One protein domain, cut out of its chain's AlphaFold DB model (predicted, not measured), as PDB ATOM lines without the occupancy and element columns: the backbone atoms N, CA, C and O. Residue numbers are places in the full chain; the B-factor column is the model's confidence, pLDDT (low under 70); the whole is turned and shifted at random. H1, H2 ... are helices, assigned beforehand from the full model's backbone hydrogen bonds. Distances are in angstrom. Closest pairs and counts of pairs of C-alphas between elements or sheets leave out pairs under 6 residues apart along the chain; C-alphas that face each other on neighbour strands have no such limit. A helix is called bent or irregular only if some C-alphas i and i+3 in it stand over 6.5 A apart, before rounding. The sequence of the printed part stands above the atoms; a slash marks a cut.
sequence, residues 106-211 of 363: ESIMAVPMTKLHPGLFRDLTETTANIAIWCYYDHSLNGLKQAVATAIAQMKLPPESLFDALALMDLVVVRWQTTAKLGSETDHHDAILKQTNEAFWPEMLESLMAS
ATOM      1  N   GLU A 106       0.978  27.363 -17.093       62.81
ATOM      2  CA  GLU A 106       1.328  28.753 -17.413       62.81
ATOM      3  C   GLU A 106       2.707  29.146 -16.874       62.81
ATOM      4  O   GLU A 106       3.474  29.804 -17.570       62.81
ATOM      5  N   SER A 107       3.066  28.691 -15.671       57.78
ATOM      6  CA  SER A 107       4.386  28.953 -15.084       57.78
ATOM      7  C   SER A 107       5.517  28.271 -15.859       57.78
ATOM      8  O   SER A 107       6.582  28.859 -16.026       57.78
ATOM      9  N   ILE A 108       5.292  27.050 -16.354       60.91
ATOM     10  CA  ILE A 108       6.240  26.342 -17.227       60.91
ATOM     11  C   ILE A 108       6.327  27.055 -18.584       60.91
ATOM     12  O   ILE A 108       7.425  27.292 -19.080       60.91
ATOM     13  N   MET A 109       5.186  27.463 -19.145       59.47
ATOM     14  CA  MET A 109       5.101  28.194 -20.413       59.47
ATOM     15  C   MET A 109       5.722  29.596 -20.363       59.47
ATOM     16  O   MET A 109       6.158  30.107 -21.393       59.47
ATOM     17  N   ALA A 110       5.772  30.226 -19.187       61.69
ATOM     18  CA  ALA A 110       6.385  31.538 -18.989       61.69
ATOM     19  C   ALA A 110       7.922  31.502 -19.063       61.69
ATOM     20  O   ALA A 110       8.562  32.543 -19.240       61.69
ATOM     21  N   VAL A 111       8.536  30.323 -18.932       58.22
ATOM     22  CA  VAL A 111       9.977  30.165 -19.131       58.22
ATOM     23  C   VAL A 111      10.248  30.030 -20.633       58.22
ATOM     24  O   VAL A 111       9.600  29.223 -21.298       58.22
ATOM     25  N   PRO A 112      11.220  30.773 -21.201       56.38
ATOM     26  CA  PRO A 112      11.567  30.634 -22.611       56.38
ATOM     27  C   PRO A 112      11.873  29.173 -22.964       56.38
ATOM     28  O   PRO A 112      12.700  28.552 -22.297       56.38
ATOM     29  N   MET A 113      11.264  28.649 -24.036       56.59
ATOM     30  CA  MET A 113      11.488  27.273 -24.523       56.59
ATOM     31  C   MET A 113      12.978  26.954 -24.717       56.59
ATOM     32  O   MET A 113      13.396  25.827 -24.507       56.59
ATOM     33  N   THR A 114      13.801  27.954 -25.048       54.81
ATOM     34  CA  THR A 114      15.261  27.829 -25.196       54.81
ATOM     35  C   THR A 114      16.003  27.509 -23.893       54.81
ATOM     36  O   THR A 114      17.158  27.097 -23.933       54.81
ATOM     37  N   LYS A 115      15.367  27.714 -22.734       53.91
ATOM     38  CA  LYS A 115      15.914  27.424 -21.397       53.91
ATOM     39  C   LYS A 115      15.328  26.160 -20.768       53.91
ATOM     40  O   LYS A 115      15.790  25.752 -19.704       53.91
ATOM     41  N   LEU A 116      14.313  25.566 -21.387       57.78
ATOM     42  CA  LEU A 116      13.662  24.348 -20.921       57.78
ATOM     43  C   LEU A 116      14.009  23.185 -21.849       57.78
ATOM     44  O   LEU A 116      14.141  23.354 -23.055       57.78
ATOM     45  N   HIS A 117      14.158  21.990 -21.282       68.06
ATOM     46  CA  HIS A 117      14.459  20.792 -22.061       68.06
ATOM     47  C   HIS A 117      13.211  20.377 -22.867       68.06
ATOM     48  O   HIS A 117      12.183  20.107 -22.242       68.06
ATOM     49  N   PRO A 118      13.263  20.283 -24.211       70.94
ATOM     50  CA  PRO A 118      12.107  19.913 -25.038       70.94
ATOM     51  C   PRO A 118      11.400  18.623 -24.601       70.94
ATOM     52  O   PRO A 118      10.170  18.587 -24.564       70.94
ATOM     53  N   GLY A 119      12.157  17.618 -24.150       69.38
ATOM     54  CA  GLY A 119      11.596  16.388 -23.578       69.38
ATOM     55  C   GLY A 119      10.632  16.601 -22.401       69.38
ATOM     56  O   GLY A 119       9.639  15.892 -22.300       69.38
ATOM     57  N   LEU A 120      10.826  17.634 -21.569       69.62
ATOM     58  CA  LEU A 120       9.895  17.934 -20.470       69.62
ATOM     59  C   LEU A 120       8.523  18.380 -20.983       69.62
ATOM     60  O   LEU A 120       7.500  18.051 -20.384       69.62
ATOM     61  N   PHE A 121       8.484  19.123 -22.092       70.88
ATOM     62  CA  PHE A 121       7.220  19.516 -22.711       70.88
ATOM     63  C   PHE A 121       6.509  18.323 -23.321       70.88
ATOM     64  O   PHE A 121       5.294  18.219 -23.183       70.88
ATOM     65  N   ARG A 122       7.263  17.418 -23.945       73.25
ATOM     66  CA  ARG A 122       6.720  16.172 -24.475       73.25
ATOM     67  C   ARG A 122       6.099  15.318 -23.372       73.25
ATOM     68  O   ARG A 122       4.946  14.915 -23.506       73.25
ATOM     69  N   ASP A 123       6.811  15.108 -22.269       70.81
ATOM     70  CA  ASP A 123       6.294  14.357 -21.119       70.81
ATOM     71  C   ASP A 123       5.022  15.002 -20.555       70.81
ATOM     72  O   ASP A 123       4.036  14.322 -20.244       70.81
ATOM     73  N   LEU A 124       5.015  16.335 -20.461       69.12
ATOM     74  CA  LEU A 124       3.870  17.103 -19.994       69.12
ATOM     75  C   LEU A 124       2.666  16.935 -20.926       69.12
ATOM     76  O   LEU A 124       1.569  16.630 -20.451       69.12
ATOM     77  N   THR A 125       2.836  17.084 -22.243       70.00
ATOM     78  CA  THR A 125       1.735  16.936 -23.207       70.00
ATOM     79  C   THR A 125       1.243  15.491 -23.326       70.00
ATOM     80  O   THR A 125       0.040  15.270 -23.482       70.00
ATOM     81  N   GLU A 126       2.122  14.500 -23.156       68.88
ATOM     82  CA  GLU A 126       1.776  13.073 -23.176       68.88
ATOM     83  C   GLU A 126       1.073  12.597 -21.902       68.88
ATOM     84  O   GLU A 126       0.199  11.722 -21.951       68.88
ATOM     85  N   THR A 127       1.433  13.150 -20.743       66.06
ATOM     86  CA  THR A 127       0.778  12.841 -19.459       66.06
ATOM     87  C   THR A 127      -0.646  13.385 -19.430       66.06
ATOM     88  O   THR A 127      -1.574  12.765 -18.917       66.06
ATOM     89  N   THR A 128      -0.829  14.536 -20.055       61.12
ATOM     90  CA  THR A 128      -2.075  15.299 -20.045       61.12
ATOM     91  C   THR A 128      -2.959  14.987 -21.248       61.12
ATOM     92  O   THR A 128      -4.106  15.418 -21.277       61.12
ATOM     93  N   ALA A 129      -2.474  14.225 -22.236       54.94
ATOM     94  CA  ALA A 129      -3.255  13.754 -23.382       54.94
ATOM     95  C   ALA A 129      -4.533  12.995 -22.979       54.94
ATOM     96  O   ALA A 129      -5.498  13.004 -23.735       54.94
ATOM     97  N   ASN A 130      -4.566  12.418 -21.774       50.09
ATOM     98  CA  ASN A 130      -5.723  11.702 -21.232       50.09
ATOM     99  C   ASN A 130      -6.689  12.581 -20.428       50.09
ATOM    100  O   ASN A 130      -7.709  12.083 -19.956       50.09
ATOM    101  N   ILE A 131      -6.372  13.861 -20.227       52.53
ATOM    102  CA  ILE A 131      -7.173  14.736 -19.382       52.53
ATOM    103  C   ILE A 131      -7.986  15.678 -20.274       52.53
ATOM    104  O   ILE A 131      -7.425  16.465 -21.033       52.53
ATOM    105  N   ALA A 132      -9.317  15.630 -20.150       50.19
ATOM    106  CA  ALA A 132     -10.274  16.507 -20.844       50.19
ATOM    107  C   ALA A 132     -10.097  18.014 -20.535       50.19
ATOM    108  O   ALA A 132     -10.793  18.855 -21.097       50.19
ATOM    109  N   ILE A 133      -9.135  18.349 -19.670       54.28
ATOM    110  CA  ILE A 133      -8.695  19.696 -19.298       54.28
ATOM    111  C   ILE A 133      -8.412  20.568 -20.529       54.28
ATOM    112  O   ILE A 133      -8.707  21.754 -20.515       54.28
ATOM    113  N   TRP A 134      -7.895  20.001 -21.620       53.81
ATOM    114  CA  TRP A 134      -7.437  20.781 -22.774       53.81
ATOM    115  C   TRP A 134      -8.518  21.615 -23.470       53.81
ATOM    116  O   TRP A 134      -8.208  22.714 -23.916       53.81
ATOM    117  N   CYS A 135      -9.774  21.160 -23.480       53.88
ATOM    118  CA  CYS A 135     -10.889  21.907 -24.075       53.88
ATOM    119  C   CYS A 135     -11.247  23.187 -23.297       53.88
ATOM    120  O   CYS A 135     -11.961  24.040 -23.813       53.88
ATOM    121  N   TYR A 136     -10.780  23.327 -22.052       54.66
ATOM    122  CA  TYR A 136     -11.020  24.512 -21.224       54.66
ATOM    123  C   TYR A 136      -9.928  25.585 -21.374       54.66
ATOM    124  O   TYR A 136     -10.118  26.708 -20.909       54.66
ATOM    125  N   TYR A 137      -8.803  25.275 -22.035       62.06
ATOM    126  CA  TYR A 137      -7.605  26.128 -22.072       62.06
ATOM    127  C   TYR A 137      -7.084  26.381 -23.497       62.06
ATOM    128  O   TYR A 137      -5.874  26.356 -23.745       62.06
ATOM    129  N   ASP A 138      -7.987  26.676 -24.434       63.44
ATOM    130  CA  ASP A 138      -7.651  26.984 -25.835       63.44
ATOM    131  C   ASP A 138      -6.603  28.102 -25.976       63.44
ATOM    132  O   ASP A 138      -5.730  28.044 -26.845       63.44
ATOM    133  N   HIS A 139      -6.628  29.120 -25.108       61.94
ATOM    134  CA  HIS A 139      -5.633  30.198 -25.136       61.94
ATOM    135  C   HIS A 139      -4.220  29.714 -24.776       61.94
ATOM    136  O   HIS A 139      -3.260  30.061 -25.467       61.94
ATOM    137  N   SER A 140      -4.083  28.868 -23.754       66.12
ATOM    138  CA  SER A 140      -2.785  28.338 -23.311       66.12
ATOM    139  C   SER A 140      -2.220  27.320 -24.309       66.12
ATOM    140  O   SER A 140      -1.010  27.277 -24.535       66.12
ATOM    141  N   LEU A 141      -3.089  26.552 -24.976       67.44
ATOM    142  CA  LEU A 141      -2.715  25.669 -26.085       67.44
ATOM    143  C   LEU A 141      -2.209  26.433 -27.304       67.44
ATOM    144  O   LEU A 141      -1.191  26.050 -27.879       67.44
ATOM    145  N   ASN A 142      -2.885  27.518 -27.685       71.88
ATOM    146  CA  ASN A 142      -2.432  28.374 -28.779       71.88
ATOM    147  C   ASN A 142      -1.077  29.027 -28.460       71.88
ATOM    148  O   ASN A 142      -0.197  29.057 -29.323       71.88
ATOM    149  N   GLY A 143      -0.869  29.459 -27.211       73.38
ATOM    150  CA  GLY A 143       0.426  29.955 -26.737       73.38
ATOM    151  C   GLY A 143       1.539  28.907 -26.839       73.38
ATOM    152  O   GLY A 143       2.611  29.200 -27.368       73.38
ATOM    153  N   LEU A 144       1.277  27.661 -26.419       73.50
ATOM    154  CA  LEU A 144       2.228  26.553 -26.571       73.50
ATOM    155  C   LEU A 144       2.495  26.222 -28.044       73.50
ATOM    156  O   LEU A 144       3.655  26.086 -28.430       73.50
ATOM    157  N   LYS A 145       1.454  26.150 -28.881       76.00
ATOM    158  CA  LYS A 145       1.588  25.922 -30.329       76.00
ATOM    159  C   LYS A 145       2.514  26.964 -30.960       76.00
ATOM    160  O   LYS A 145       3.422  26.602 -31.707       76.00
ATOM    161  N   GLN A 146       2.325  28.242 -30.628       76.94
ATOM    162  CA  GLN A 146       3.154  29.331 -31.140       76.94
ATOM    163  C   GLN A 146       4.589  29.264 -30.604       76.94
ATOM    164  O   GLN A 146       5.529  29.369 -31.389       76.94
ATOM    165  N   ALA A 147       4.773  29.024 -29.303       75.31
ATOM    166  CA  ALA A 147       6.095  28.910 -28.688       75.31
ATOM    167  C   ALA A 147       6.913  27.753 -29.282       75.31
ATOM    168  O   ALA A 147       8.093  27.922 -29.588       75.31
ATOM    169  N   VAL A 148       6.281  26.600 -29.508       79.12
ATOM    170  CA  VAL A 148       6.907  25.434 -30.146       79.12
ATOM    171  C   VAL A 148       7.243  25.727 -31.606       79.12
ATOM    172  O   VAL A 148       8.346  25.418 -32.046       79.12
ATOM    173  N   ALA A 149       6.340  26.369 -32.355       79.19
ATOM    174  CA  ALA A 149       6.617  26.772 -33.732       79.19
ATOM    175  C   ALA A 149       7.808  27.742 -33.816       79.19
ATOM    176  O   ALA A 149       8.674  27.577 -34.674       79.19
ATOM    177  N   THR A 150       7.893  28.714 -32.901       80.19
ATOM    178  CA  THR A 150       9.039  29.627 -32.802       80.19
ATOM    179  C   THR A 150      10.323  28.892 -32.426       80.19
ATOM    180  O   THR A 150      11.352  29.143 -33.045       80.19
ATOM    181  N   ALA A 151      10.276  27.966 -31.462       80.31
ATOM    182  CA  ALA A 151      11.441  27.179 -31.067       80.31
ATOM    183  C   ALA A 151      11.979  26.348 -32.242       80.31
ATOM    184  O   ALA A 151      13.164  26.433 -32.540       80.31
ATOM    185  N   ILE A 152      11.106  25.638 -32.970       81.50
ATOM    186  CA  ILE A 152      11.483  24.885 -34.178       81.50
ATOM    187  C   ILE A 152      12.099  25.817 -35.231       81.50
ATOM    188  O   ILE A 152      13.134  25.489 -35.799       81.50
ATOM    189  N   ALA A 153      11.506  26.992 -35.472       81.56
ATOM    190  CA  ALA A 153      12.018  27.958 -36.448       81.56
ATOM    191  C   ALA A 153      13.388  28.557 -36.072       81.56
ATOM    192  O   ALA A 153      14.102  29.045 -36.944       81.56
ATOM    193  N   GLN A 154      13.749  28.543 -34.786       82.25
ATOM    194  CA  GLN A 154      15.055  28.985 -34.293       82.25
ATOM    195  C   GLN A 154      16.110  27.873 -34.312       82.25
ATOM    196  O   GLN A 154      17.301  28.172 -34.211       82.25
ATOM    197  N   MET A 155      15.703  26.604 -34.430       82.00
ATOM    198  CA  MET A 155      16.648  25.498 -34.551       82.00
ATOM    199  C   MET A 155      17.339  25.535 -35.910       82.00
ATOM    200  O   MET A 155      16.728  25.786 -36.949       82.00
ATOM    201  N   LYS A 156      18.637  25.240 -35.905       83.25
ATOM    202  CA  LYS A 156      19.397  25.058 -37.137       83.25
ATOM    203  C   LYS A 156      18.993  23.734 -37.788       83.25
ATOM    204  O   LYS A 156      19.005  22.695 -37.132       83.25
ATOM    205  N   LEU A 157      18.652  23.785 -39.076       84.06
ATOM    206  CA  LEU A 157      18.296  22.616 -39.878       84.06
ATOM    207  C   LEU A 157      19.297  22.432 -41.040       84.06
ATOM    208  O   LEU A 157      19.616  23.419 -41.707       84.06
ATOM    209  N   PRO A 158      19.772  21.198 -41.307       86.88
ATOM    210  CA  PRO A 158      19.559  19.999 -40.492       86.88
ATOM    211  C   PRO A 158      20.263  20.103 -39.121       86.88
ATOM    212  O   PRO A 158      21.245  20.840 -39.007       86.88
ATOM    213  N   PRO A 159      19.787  19.379 -38.087       85.19
ATOM    214  CA  PRO A 159      20.461  19.315 -36.792       85.19
ATOM    215  C   PRO A 159      21.915  18.858 -36.943       85.19
ATOM    216  O   PRO A 159      22.201  17.935 -37.708       85.19
ATOM    217  N   GLU A 160      22.831  19.487 -36.208       85.62
ATOM    218  CA  GLU A 160      24.269  19.179 -36.286       85.62
ATOM    219  C   GLU A 160      24.686  18.066 -35.322       85.62
ATOM    220  O   GLU A 160      25.734  17.445 -35.498       85.62
ATOM    221  N   SER A 161      23.857  17.796 -34.314       87.56
ATOM    222  CA  SER A 161      24.094  16.778 -33.300       87.56
ATOM    223  C   SER A 161      22.862  15.902 -33.083       87.56
ATOM    224  O   SER A 161      21.726  16.318 -33.329       87.56
ATOM    225  N   LEU A 162      23.084  14.695 -32.556       83.50
ATOM    226  CA  LEU A 162      21.998  13.811 -32.133       83.50
ATOM    227  C   LEU A 162      21.130  14.465 -31.044       83.50
ATOM    228  O   LEU A 162      19.916  14.298 -31.048       83.50
ATOM    229  N   PHE A 163      21.730  15.244 -30.141       84.38
ATOM    230  CA  PHE A 163      20.987  15.966 -29.107       84.38
ATOM    231  C   PHE A 163      19.990  16.957 -29.721       84.38
ATOM    232  O   PHE A 163      18.816  16.946 -29.358       84.38
ATOM    233  N   ASP A 164      20.428  17.748 -30.702       83.56
ATOM    234  CA  ASP A 164      19.554  18.689 -31.409       83.56
ATOM    235  C   ASP A 164      18.478  17.957 -32.220       83.56
ATOM    236  O   ASP A 164      17.335  18.405 -32.289       83.56
ATOM    237  N   ALA A 165      18.812  16.804 -32.804       85.62
ATOM    238  CA  ALA A 165      17.857  15.979 -33.535       85.62
ATOM    239  C   ALA A 165      16.755  15.411 -32.619       85.62
ATOM    240  O   ALA A 165      15.575  15.447 -32.973       85.62
ATOM    241  N   LEU A 166      17.114  14.943 -31.421       85.50
ATOM    242  CA  LEU A 166      16.158  14.458 -30.421       85.50
ATOM    243  C   LEU A 166      15.324  15.598 -29.824       85.50
ATOM    244  O   LEU A 166      14.110  15.462 -29.689       85.50
ATOM    245  N   ALA A 167      15.945  16.747 -29.549       83.69
ATOM    246  CA  ALA A 167      15.248  17.957 -29.122       83.69
ATOM    247  C   ALA A 167      14.211  18.413 -30.161       83.69
ATOM    248  O   ALA A 167      13.082  18.756 -29.805       83.69
ATOM    249  N   LEU A 168      14.568  18.365 -31.449       85.00
ATOM    250  CA  LEU A 168      13.642  18.639 -32.543       85.00
ATOM    251  C   LEU A 168      12.479  17.643 -32.521       85.00
ATOM    252  O   LEU A 168      11.331  18.072 -32.579       85.00
ATOM    253  N   MET A 169      12.750  16.340 -32.373       83.56
ATOM    254  CA  MET A 169      11.696  15.322 -32.278       83.56
ATOM    255  C   MET A 169      10.721  15.586 -31.137       83.56
ATOM    256  O   MET A 169       9.511  15.499 -31.348       83.56
ATOM    257  N   ASP A 170      11.211  15.967 -29.961       82.88
ATOM    258  CA  ASP A 170      10.344  16.293 -28.830       82.88
ATOM    259  C   ASP A 170       9.426  17.482 -29.143       82.88
ATOM    260  O   ASP A 170       8.219  17.412 -28.910       82.88
ATOM    261  N   LEU A 171       9.957  18.545 -29.759       82.62
ATOM    262  CA  LEU A 171       9.149  19.691 -30.193       82.62
ATOM    263  C   LEU A 171       8.106  19.304 -31.250       82.62
ATOM    264  O   LEU A 171       6.985  19.817 -31.226       82.62
ATOM    265  N   VAL A 172       8.435  18.381 -32.157       80.88
ATOM    266  CA  VAL A 172       7.484  17.859 -33.149       80.88
ATOM    267  C   VAL A 172       6.346  17.105 -32.487       80.88
ATOM    268  O   VAL A 172       5.185  17.358 -32.816       80.88
ATOM    269  N   VAL A 173       6.659  16.226 -31.532       78.94
ATOM    270  CA  VAL A 173       5.647  15.479 -30.778       78.94
ATOM    271  C   VAL A 173       4.701  16.452 -30.070       78.94
ATOM    272  O   VAL A 173       3.481  16.328 -30.184       78.94
ATOM    273  N   VAL A 174       5.248  17.472 -29.404       79.06
ATOM    274  CA  VAL A 174       4.467  18.508 -28.714       79.06
ATOM    275  C   VAL A 174       3.583  19.286 -29.698       79.06
ATOM    276  O   VAL A 174       2.385  19.470 -29.450       79.06
ATOM    277  N   ARG A 175       4.125  19.715 -30.849       79.06
ATOM    278  CA  ARG A 175       3.354  20.415 -31.894       79.06
ATOM    279  C   ARG A 175       2.212  19.551 -32.419       79.06
ATOM    280  O   ARG A 175       1.101  20.051 -32.577       79.06
ATOM    281  N   TRP A 176       2.460  18.266 -32.668       75.88
ATOM    282  CA  TRP A 176       1.437  17.329 -33.129       75.88
ATOM    283  C   TRP A 176       0.300  17.209 -32.111       75.88
ATOM    284  O   TRP A 176      -0.863  17.411 -32.451       75.88
ATOM    285  N   GLN A 177       0.632  16.962 -30.843       74.88
ATOM    286  CA  GLN A 177      -0.363  16.762 -29.784       74.88
ATOM    287  C   GLN A 177      -1.202  18.011 -29.509       74.88
ATOM    288  O   GLN A 177      -2.378  17.898 -29.172       74.88
ATOM    289  N   THR A 178      -0.614  19.198 -29.643       72.81
ATOM    290  CA  THR A 178      -1.330  20.470 -29.480       72.81
ATOM    291  C   THR A 178      -2.204  20.793 -30.691       72.81
ATOM    292  O   THR A 178      -3.332  21.248 -30.529       72.81
ATOM    293  N   THR A 179      -1.734  20.494 -31.903       70.06
ATOM    294  CA  THR A 179      -2.457  20.767 -33.155       70.06
ATOM    295  C   THR A 179      -3.631  19.805 -33.364       70.06
ATOM    296  O   THR A 179      -4.740  20.258 -33.646       70.06
ATOM    297  N   ALA A 180      -3.430  18.504 -33.121       63.28
ATOM    298  CA  ALA A 180      -4.478  17.485 -33.212       63.28
ATOM    299  C   ALA A 180      -5.673  17.775 -32.283       63.28
ATOM    300  O   ALA A 180      -6.810  17.459 -32.622       63.28
ATOM    301  N   LYS A 181      -5.432  18.418 -31.133       60.91
ATOM    302  CA  LYS A 181      -6.481  18.813 -30.176       60.91
ATOM    303  C   LYS A 181      -7.284  20.037 -30.612       60.91
ATOM    304  O   LYS A 181      -8.451  20.136 -30.262       60.91
ATOM    305  N   LEU A 182      -6.680  20.943 -31.380       54.59
ATOM    306  CA  LEU A 182      -7.323  22.173 -31.856       54.59
ATOM    307  C   LEU A 182      -8.085  21.981 -33.179       54.59
ATOM    308  O   LEU A 182      -8.600  22.950 -33.728       54.59
ATOM    309  N   GLY A 183      -8.122  20.761 -33.732       49.38
ATOM    310  CA  GLY A 183      -8.851  20.451 -34.969       49.38
ATOM    311  C   GLY A 183      -8.369  21.209 -36.215       49.38
ATOM    312  O   GLY A 183      -9.072  21.222 -37.222       49.38
ATOM    313  N   SER A 184      -7.192  21.845 -36.159       45.78
ATOM    314  CA  SER A 184      -6.628  22.652 -37.251       45.78
ATOM    315  C   SER A 184      -5.499  21.898 -37.952       45.78
ATOM    316  O   SER A 184      -4.554  21.497 -37.293       45.78
ATOM    317  N   GLU A 185      -5.637  21.727 -39.267       45.56
ATOM    318  CA  GLU A 185      -4.639  21.355 -40.286       45.56
ATOM    319  C   GLU A 185      -3.695  20.155 -40.042       45.56
ATOM    320  O   GLU A 185      -2.878  20.093 -39.126       45.56
ATOM    321  N   THR A 186      -3.753  19.223 -41.001       45.12
ATOM    322  CA  THR A 186      -2.793  18.150 -41.305       45.12
ATOM    323  C   THR A 186      -1.455  18.721 -41.791       45.12
ATOM    324  O   THR A 186      -1.032  18.526 -42.933       45.12
ATOM    325  N   ASP A 187      -0.795  19.485 -40.932       46.31
ATOM    326  CA  ASP A 187       0.457  20.167 -41.230       46.31
ATOM    327  C   ASP A 187       1.636  19.168 -41.217       46.31
ATOM    328  O   ASP A 187       2.353  19.009 -40.234       46.31
ATOM    329  N   HIS A 188       1.771  18.436 -42.329       52.66
ATOM    330  CA  HIS A 188       2.993  17.881 -42.932       52.66
ATOM    331  C   HIS A 188       4.104  17.444 -41.952       52.66
ATOM    332  O   HIS A 188       5.253  17.881 -42.048       52.66
ATOM    333  N   HIS A 189       3.789  16.516 -41.045       51.56
ATOM    334  CA  HIS A 189       4.763  15.881 -40.141       51.56
ATOM    335  C   HIS A 189       5.904  15.179 -40.901       51.56
ATOM    336  O   HIS A 189       7.043  15.141 -40.434       51.56
ATOM    337  N   ASP A 190       5.628  14.735 -42.131       53.94
ATOM    338  CA  ASP A 190       6.586  14.145 -43.069       53.94
ATOM    339  C   ASP A 190       7.762  15.062 -43.408       53.94
ATOM    340  O   ASP A 190       8.796  14.586 -43.875       53.94
ATOM    341  N   ALA A 191       7.611  16.380 -43.252       59.16
ATOM    342  CA  ALA A 191       8.626  17.339 -43.661       59.16
ATOM    343  C   ALA A 191       9.866  17.310 -42.757       59.16
ATOM    344  O   ALA A 191      10.938  17.701 -43.207       59.16
ATOM    345  N   ILE A 192       9.751  16.835 -41.513       63.03
ATOM    346  CA  ILE A 192      10.795  17.074 -40.510       63.03
ATOM    347  C   ILE A 192      11.895  16.023 -40.566       63.03
ATOM    348  O   ILE A 192      13.059  16.395 -40.660       63.03
ATOM    349  N   LEU A 193      11.559  14.733 -40.662       66.69
ATOM    350  CA  LEU A 193      12.570  13.711 -40.962       66.69
ATOM    351  C   LEU A 193      13.296  14.030 -42.282       66.69
ATOM    352  O   LEU A 193      14.519  13.946 -42.338       66.69
ATOM    353  N   LYS A 194      12.580  14.535 -43.303       72.56
ATOM    354  CA  LYS A 194      13.170  14.982 -44.584       72.56
ATOM    355  C   LYS A 194      14.146  16.161 -44.448       72.56
ATOM    356  O   LYS A 194      14.930  16.384 -45.363       72.56
ATOM    357  N   GLN A 195      14.081  16.915 -43.353       76.88
ATOM    358  CA  GLN A 195      14.950  18.058 -43.048       76.88
ATOM    359  C   GLN A 195      16.059  17.700 -42.047       76.88
ATOM    360  O   GLN A 195      16.768  18.585 -41.575       76.88
ATOM    361  N   THR A 196      16.224  16.416 -41.716       82.44
ATOM    362  CA  THR A 196      17.256  15.933 -40.789       82.44
ATOM    363  C   THR A 196      18.236  14.993 -41.475       82.44
ATOM    364  O   THR A 196      17.930  14.399 -42.508       82.44
ATOM    365  N   ASN A 197      19.427  14.863 -40.895       85.25
ATOM    366  CA  ASN A 197      20.439  13.937 -41.380       85.25
ATOM    367  C   ASN A 197      19.993  12.482 -41.148       85.25
ATOM    368  O   ASN A 197      19.680  12.115 -40.014       85.25
ATOM    369  N   GLU A 198      20.022  11.656 -42.201       87.56
ATOM    370  CA  GLU A 198      19.671  10.227 -42.149       87.56
ATOM    371  C   GLU A 198      20.454   9.455 -41.081       87.56
ATOM    372  O   GLU A 198      19.938   8.489 -40.524       87.56
ATOM    373  N   ALA A 199      21.663   9.910 -40.737       86.19
ATOM    374  CA  ALA A 199      22.482   9.309 -39.690       86.19
ATOM    375  C   ALA A 199      21.816   9.291 -38.300       86.19
ATOM    376  O   ALA A 199      22.160   8.431 -37.502       86.19
ATOM    377  N   PHE A 200      20.881  10.208 -38.010       87.38
ATOM    378  CA  PHE A 200      20.191  10.295 -36.709       87.38
ATOM    379  C   PHE A 200      18.784   9.692 -36.718       87.38
ATOM    380  O   PHE A 200      18.133   9.602 -35.677       87.38
ATOM    381  N   TRP A 201      18.278   9.304 -37.890       88.50
ATOM    382  CA  TRP A 201      16.933   8.747 -38.025       88.50
ATOM    383  C   TRP A 201      16.648   7.535 -37.127       88.50
ATOM    384  O   TRP A 201      15.526   7.469 -36.623       88.50
ATOM    385  N   PRO A 202      17.591   6.601 -36.888       87.38
ATOM    386  CA  PRO A 202      17.316   5.422 -36.068       87.38
ATOM    387  C   PRO A 202      16.964   5.826 -34.636       87.38
ATOM    388  O   PRO A 202      15.898   5.480 -34.134       87.38
ATOM    389  N   GLU A 203      17.800   6.650 -34.008       86.81
ATOM    390  CA  GLU A 203      17.597   7.154 -32.652       86.81
ATOM    391  C   GLU A 203      16.380   8.082 -32.556       86.81
ATOM    392  O   GLU A 203      15.647   8.053 -31.565       86.81
ATOM    393  N   MET A 204      16.116   8.880 -33.594       86.62
ATOM    394  CA  MET A 204      14.911   9.710 -33.667       86.62
ATOM    395  C   MET A 204      13.632   8.862 -33.700       86.62
ATOM    396  O   MET A 204      12.655   9.211 -33.035       86.62
ATOM    397  N   LEU A 205      13.628   7.742 -34.431       86.88
ATOM    398  CA  LEU A 205      12.505   6.800 -34.472       86.88
ATOM    399  C   LEU A 205      12.339   6.050 -33.154       86.88
ATOM    400  O   LEU A 205      11.212   5.909 -32.686       86.88
ATOM    401  N   GLU A 206      13.434   5.612 -32.534       86.38
ATOM    402  CA  GLU A 206      13.413   5.008 -31.196       86.38
ATOM    403  C   GLU A 206      12.791   5.959 -30.172       86.38
ATOM    404  O   GLU A 206      11.868   5.584 -29.446       86.38
ATOM    405  N   SER A 207      13.217   7.226 -30.180       84.25
ATOM    406  CA  SER A 207      12.595   8.261 -29.357       84.25
ATOM    407  C   SER A 207      11.111   8.392 -29.676       84.25
ATOM    408  O   SER A 207      10.286   8.398 -28.766       84.25
ATOM    409  N   LEU A 208      10.730   8.439 -30.953       82.94
ATOM    410  CA  LEU A 208       9.337   8.582 -31.365       82.94
ATOM    411  C   LEU A 208       8.449   7.420 -30.916       82.94
ATOM    412  O   LEU A 208       7.299   7.644 -30.546       82.94
ATOM    413  N   MET A 209       8.969   6.192 -30.912       81.00
ATOM    414  CA  MET A 209       8.235   5.009 -30.459       81.00
ATOM    415  C   MET A 209       7.877   5.046 -28.974       81.00
ATOM    416  O   MET A 209       6.903   4.406 -28.582       81.00
ATOM    417  N   ALA A 210       8.613   5.808 -28.160       74.94
ATOM    418  CA  ALA A 210       8.220   6.077 -26.779       74.94
ATOM    419  C   ALA A 210       6.967   6.974 -26.689       74.94
ATOM    420  O   ALA A 210       6.343   7.050 -25.634       74.94
ATOM    421  N   SER A 211       6.576   7.644 -27.783       70.75
ATOM    422  CA  SER A 211       5.387   8.493 -27.815       70.75
ATOM    423  C   SER A 211       4.095   7.685 -27.839       70.75
ATOM    424  O   SER A 211       3.974   6.651 -28.495       70.75
TER     425      SER A 211
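AT A GLANCE: This is residues 106 to 211 of the 363 residues of the protein "F-box domain-containing protein" of Robbsia andropogonis (UniProt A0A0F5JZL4). One long helix, H5, runs through the core of an elongated all-helix body, with three other helices packed round it: H4 folds back along it as a helical hairpin, H2 lies along another side, and H7 crosses it at a steep tilt. The short helices H1, H3 and H6 sit at the periphery and touch no helix. The printed part has 106 residues with seven named helices, H1 to H7 in order along the chain, and no named strand. It is compact, with a radius of gyration of the C-alphas of 13.5 A, and the C-alphas span 41 by 26 by 22 A.

IN THESE COORDINATES: H1 is residues 106 to 109, beginning with C-alpha 106 at (1.328, 28.753, -17.413). H2 is residues 118 to 128, 15.7 A from first to last C-alpha, and H3 is residues 132 to 136. H4 is residues 138 to 154, 24.3 A long. H5, the longest helix, is residues 162 to 181; it runs 29.0 A from C-alpha 162 at (21.998, 13.811, -32.133). H6 is residues 190 to 193. H7 is residues 198 to 209, 17.2 A long, and ends with C-alpha 209 at (8.235, 5.009, -30.459). H7 is irregular: C-alphas 199 and 202 are 7.4 A apart.

HOW THE PARTS SIT: H5 is the hub and touches three helices. H4 and H5 form a hairpin at a shallow tilt of 28 degrees, opposite ways; their closest C-alphas, Lys 145 and Arg 175, are 6.0 A apart. H2 touches H5 at a shallow tilt of 31 degrees, the same way, with the C-alphas of Arg 122 and Val 174 closest at 5.3 A. H7 touches H5 at a steep tilt of 46 degrees, the same way, with the C-alphas of Leu 166 and Met 204 closest at 5.9 A. With 2 of these 3 pairs at a shallow tilt, the packing is mostly aligned, but only just. H2 is apart from both H4 and H7. H1 is close to H4 but not clearly touching, with the C-alphas of Met 109 and Leu 144 closest at 7.0 A. H3 is close to H5 but not clearly touching, with the C-alphas of Trp 134 and Lys 181 closest at 7.7 A. H5 and H6 are near each other, with 7 pairs of C-alphas within 10 A. Every O i to N i+4 pair is within hydrogen-bond range in H2 and H4, against 15 of 16 in H5, 6 of 8 in H7 and 0 of 1 in H3, where 2 of 2 O i to N i+3 pairs are within range; H1 and H6 are too short for an i+4 pair.

THE WHOLE: The two C-alphas farthest apart, of Tyr 136 and Ala 199, are 41.2 A apart. The printed part has no cut and no long link. Its mean pLDDT is 71.0, and 45 residues are under 70: 106 to 117, 119 to 120, 124, 126 to 141 and 180 to 193.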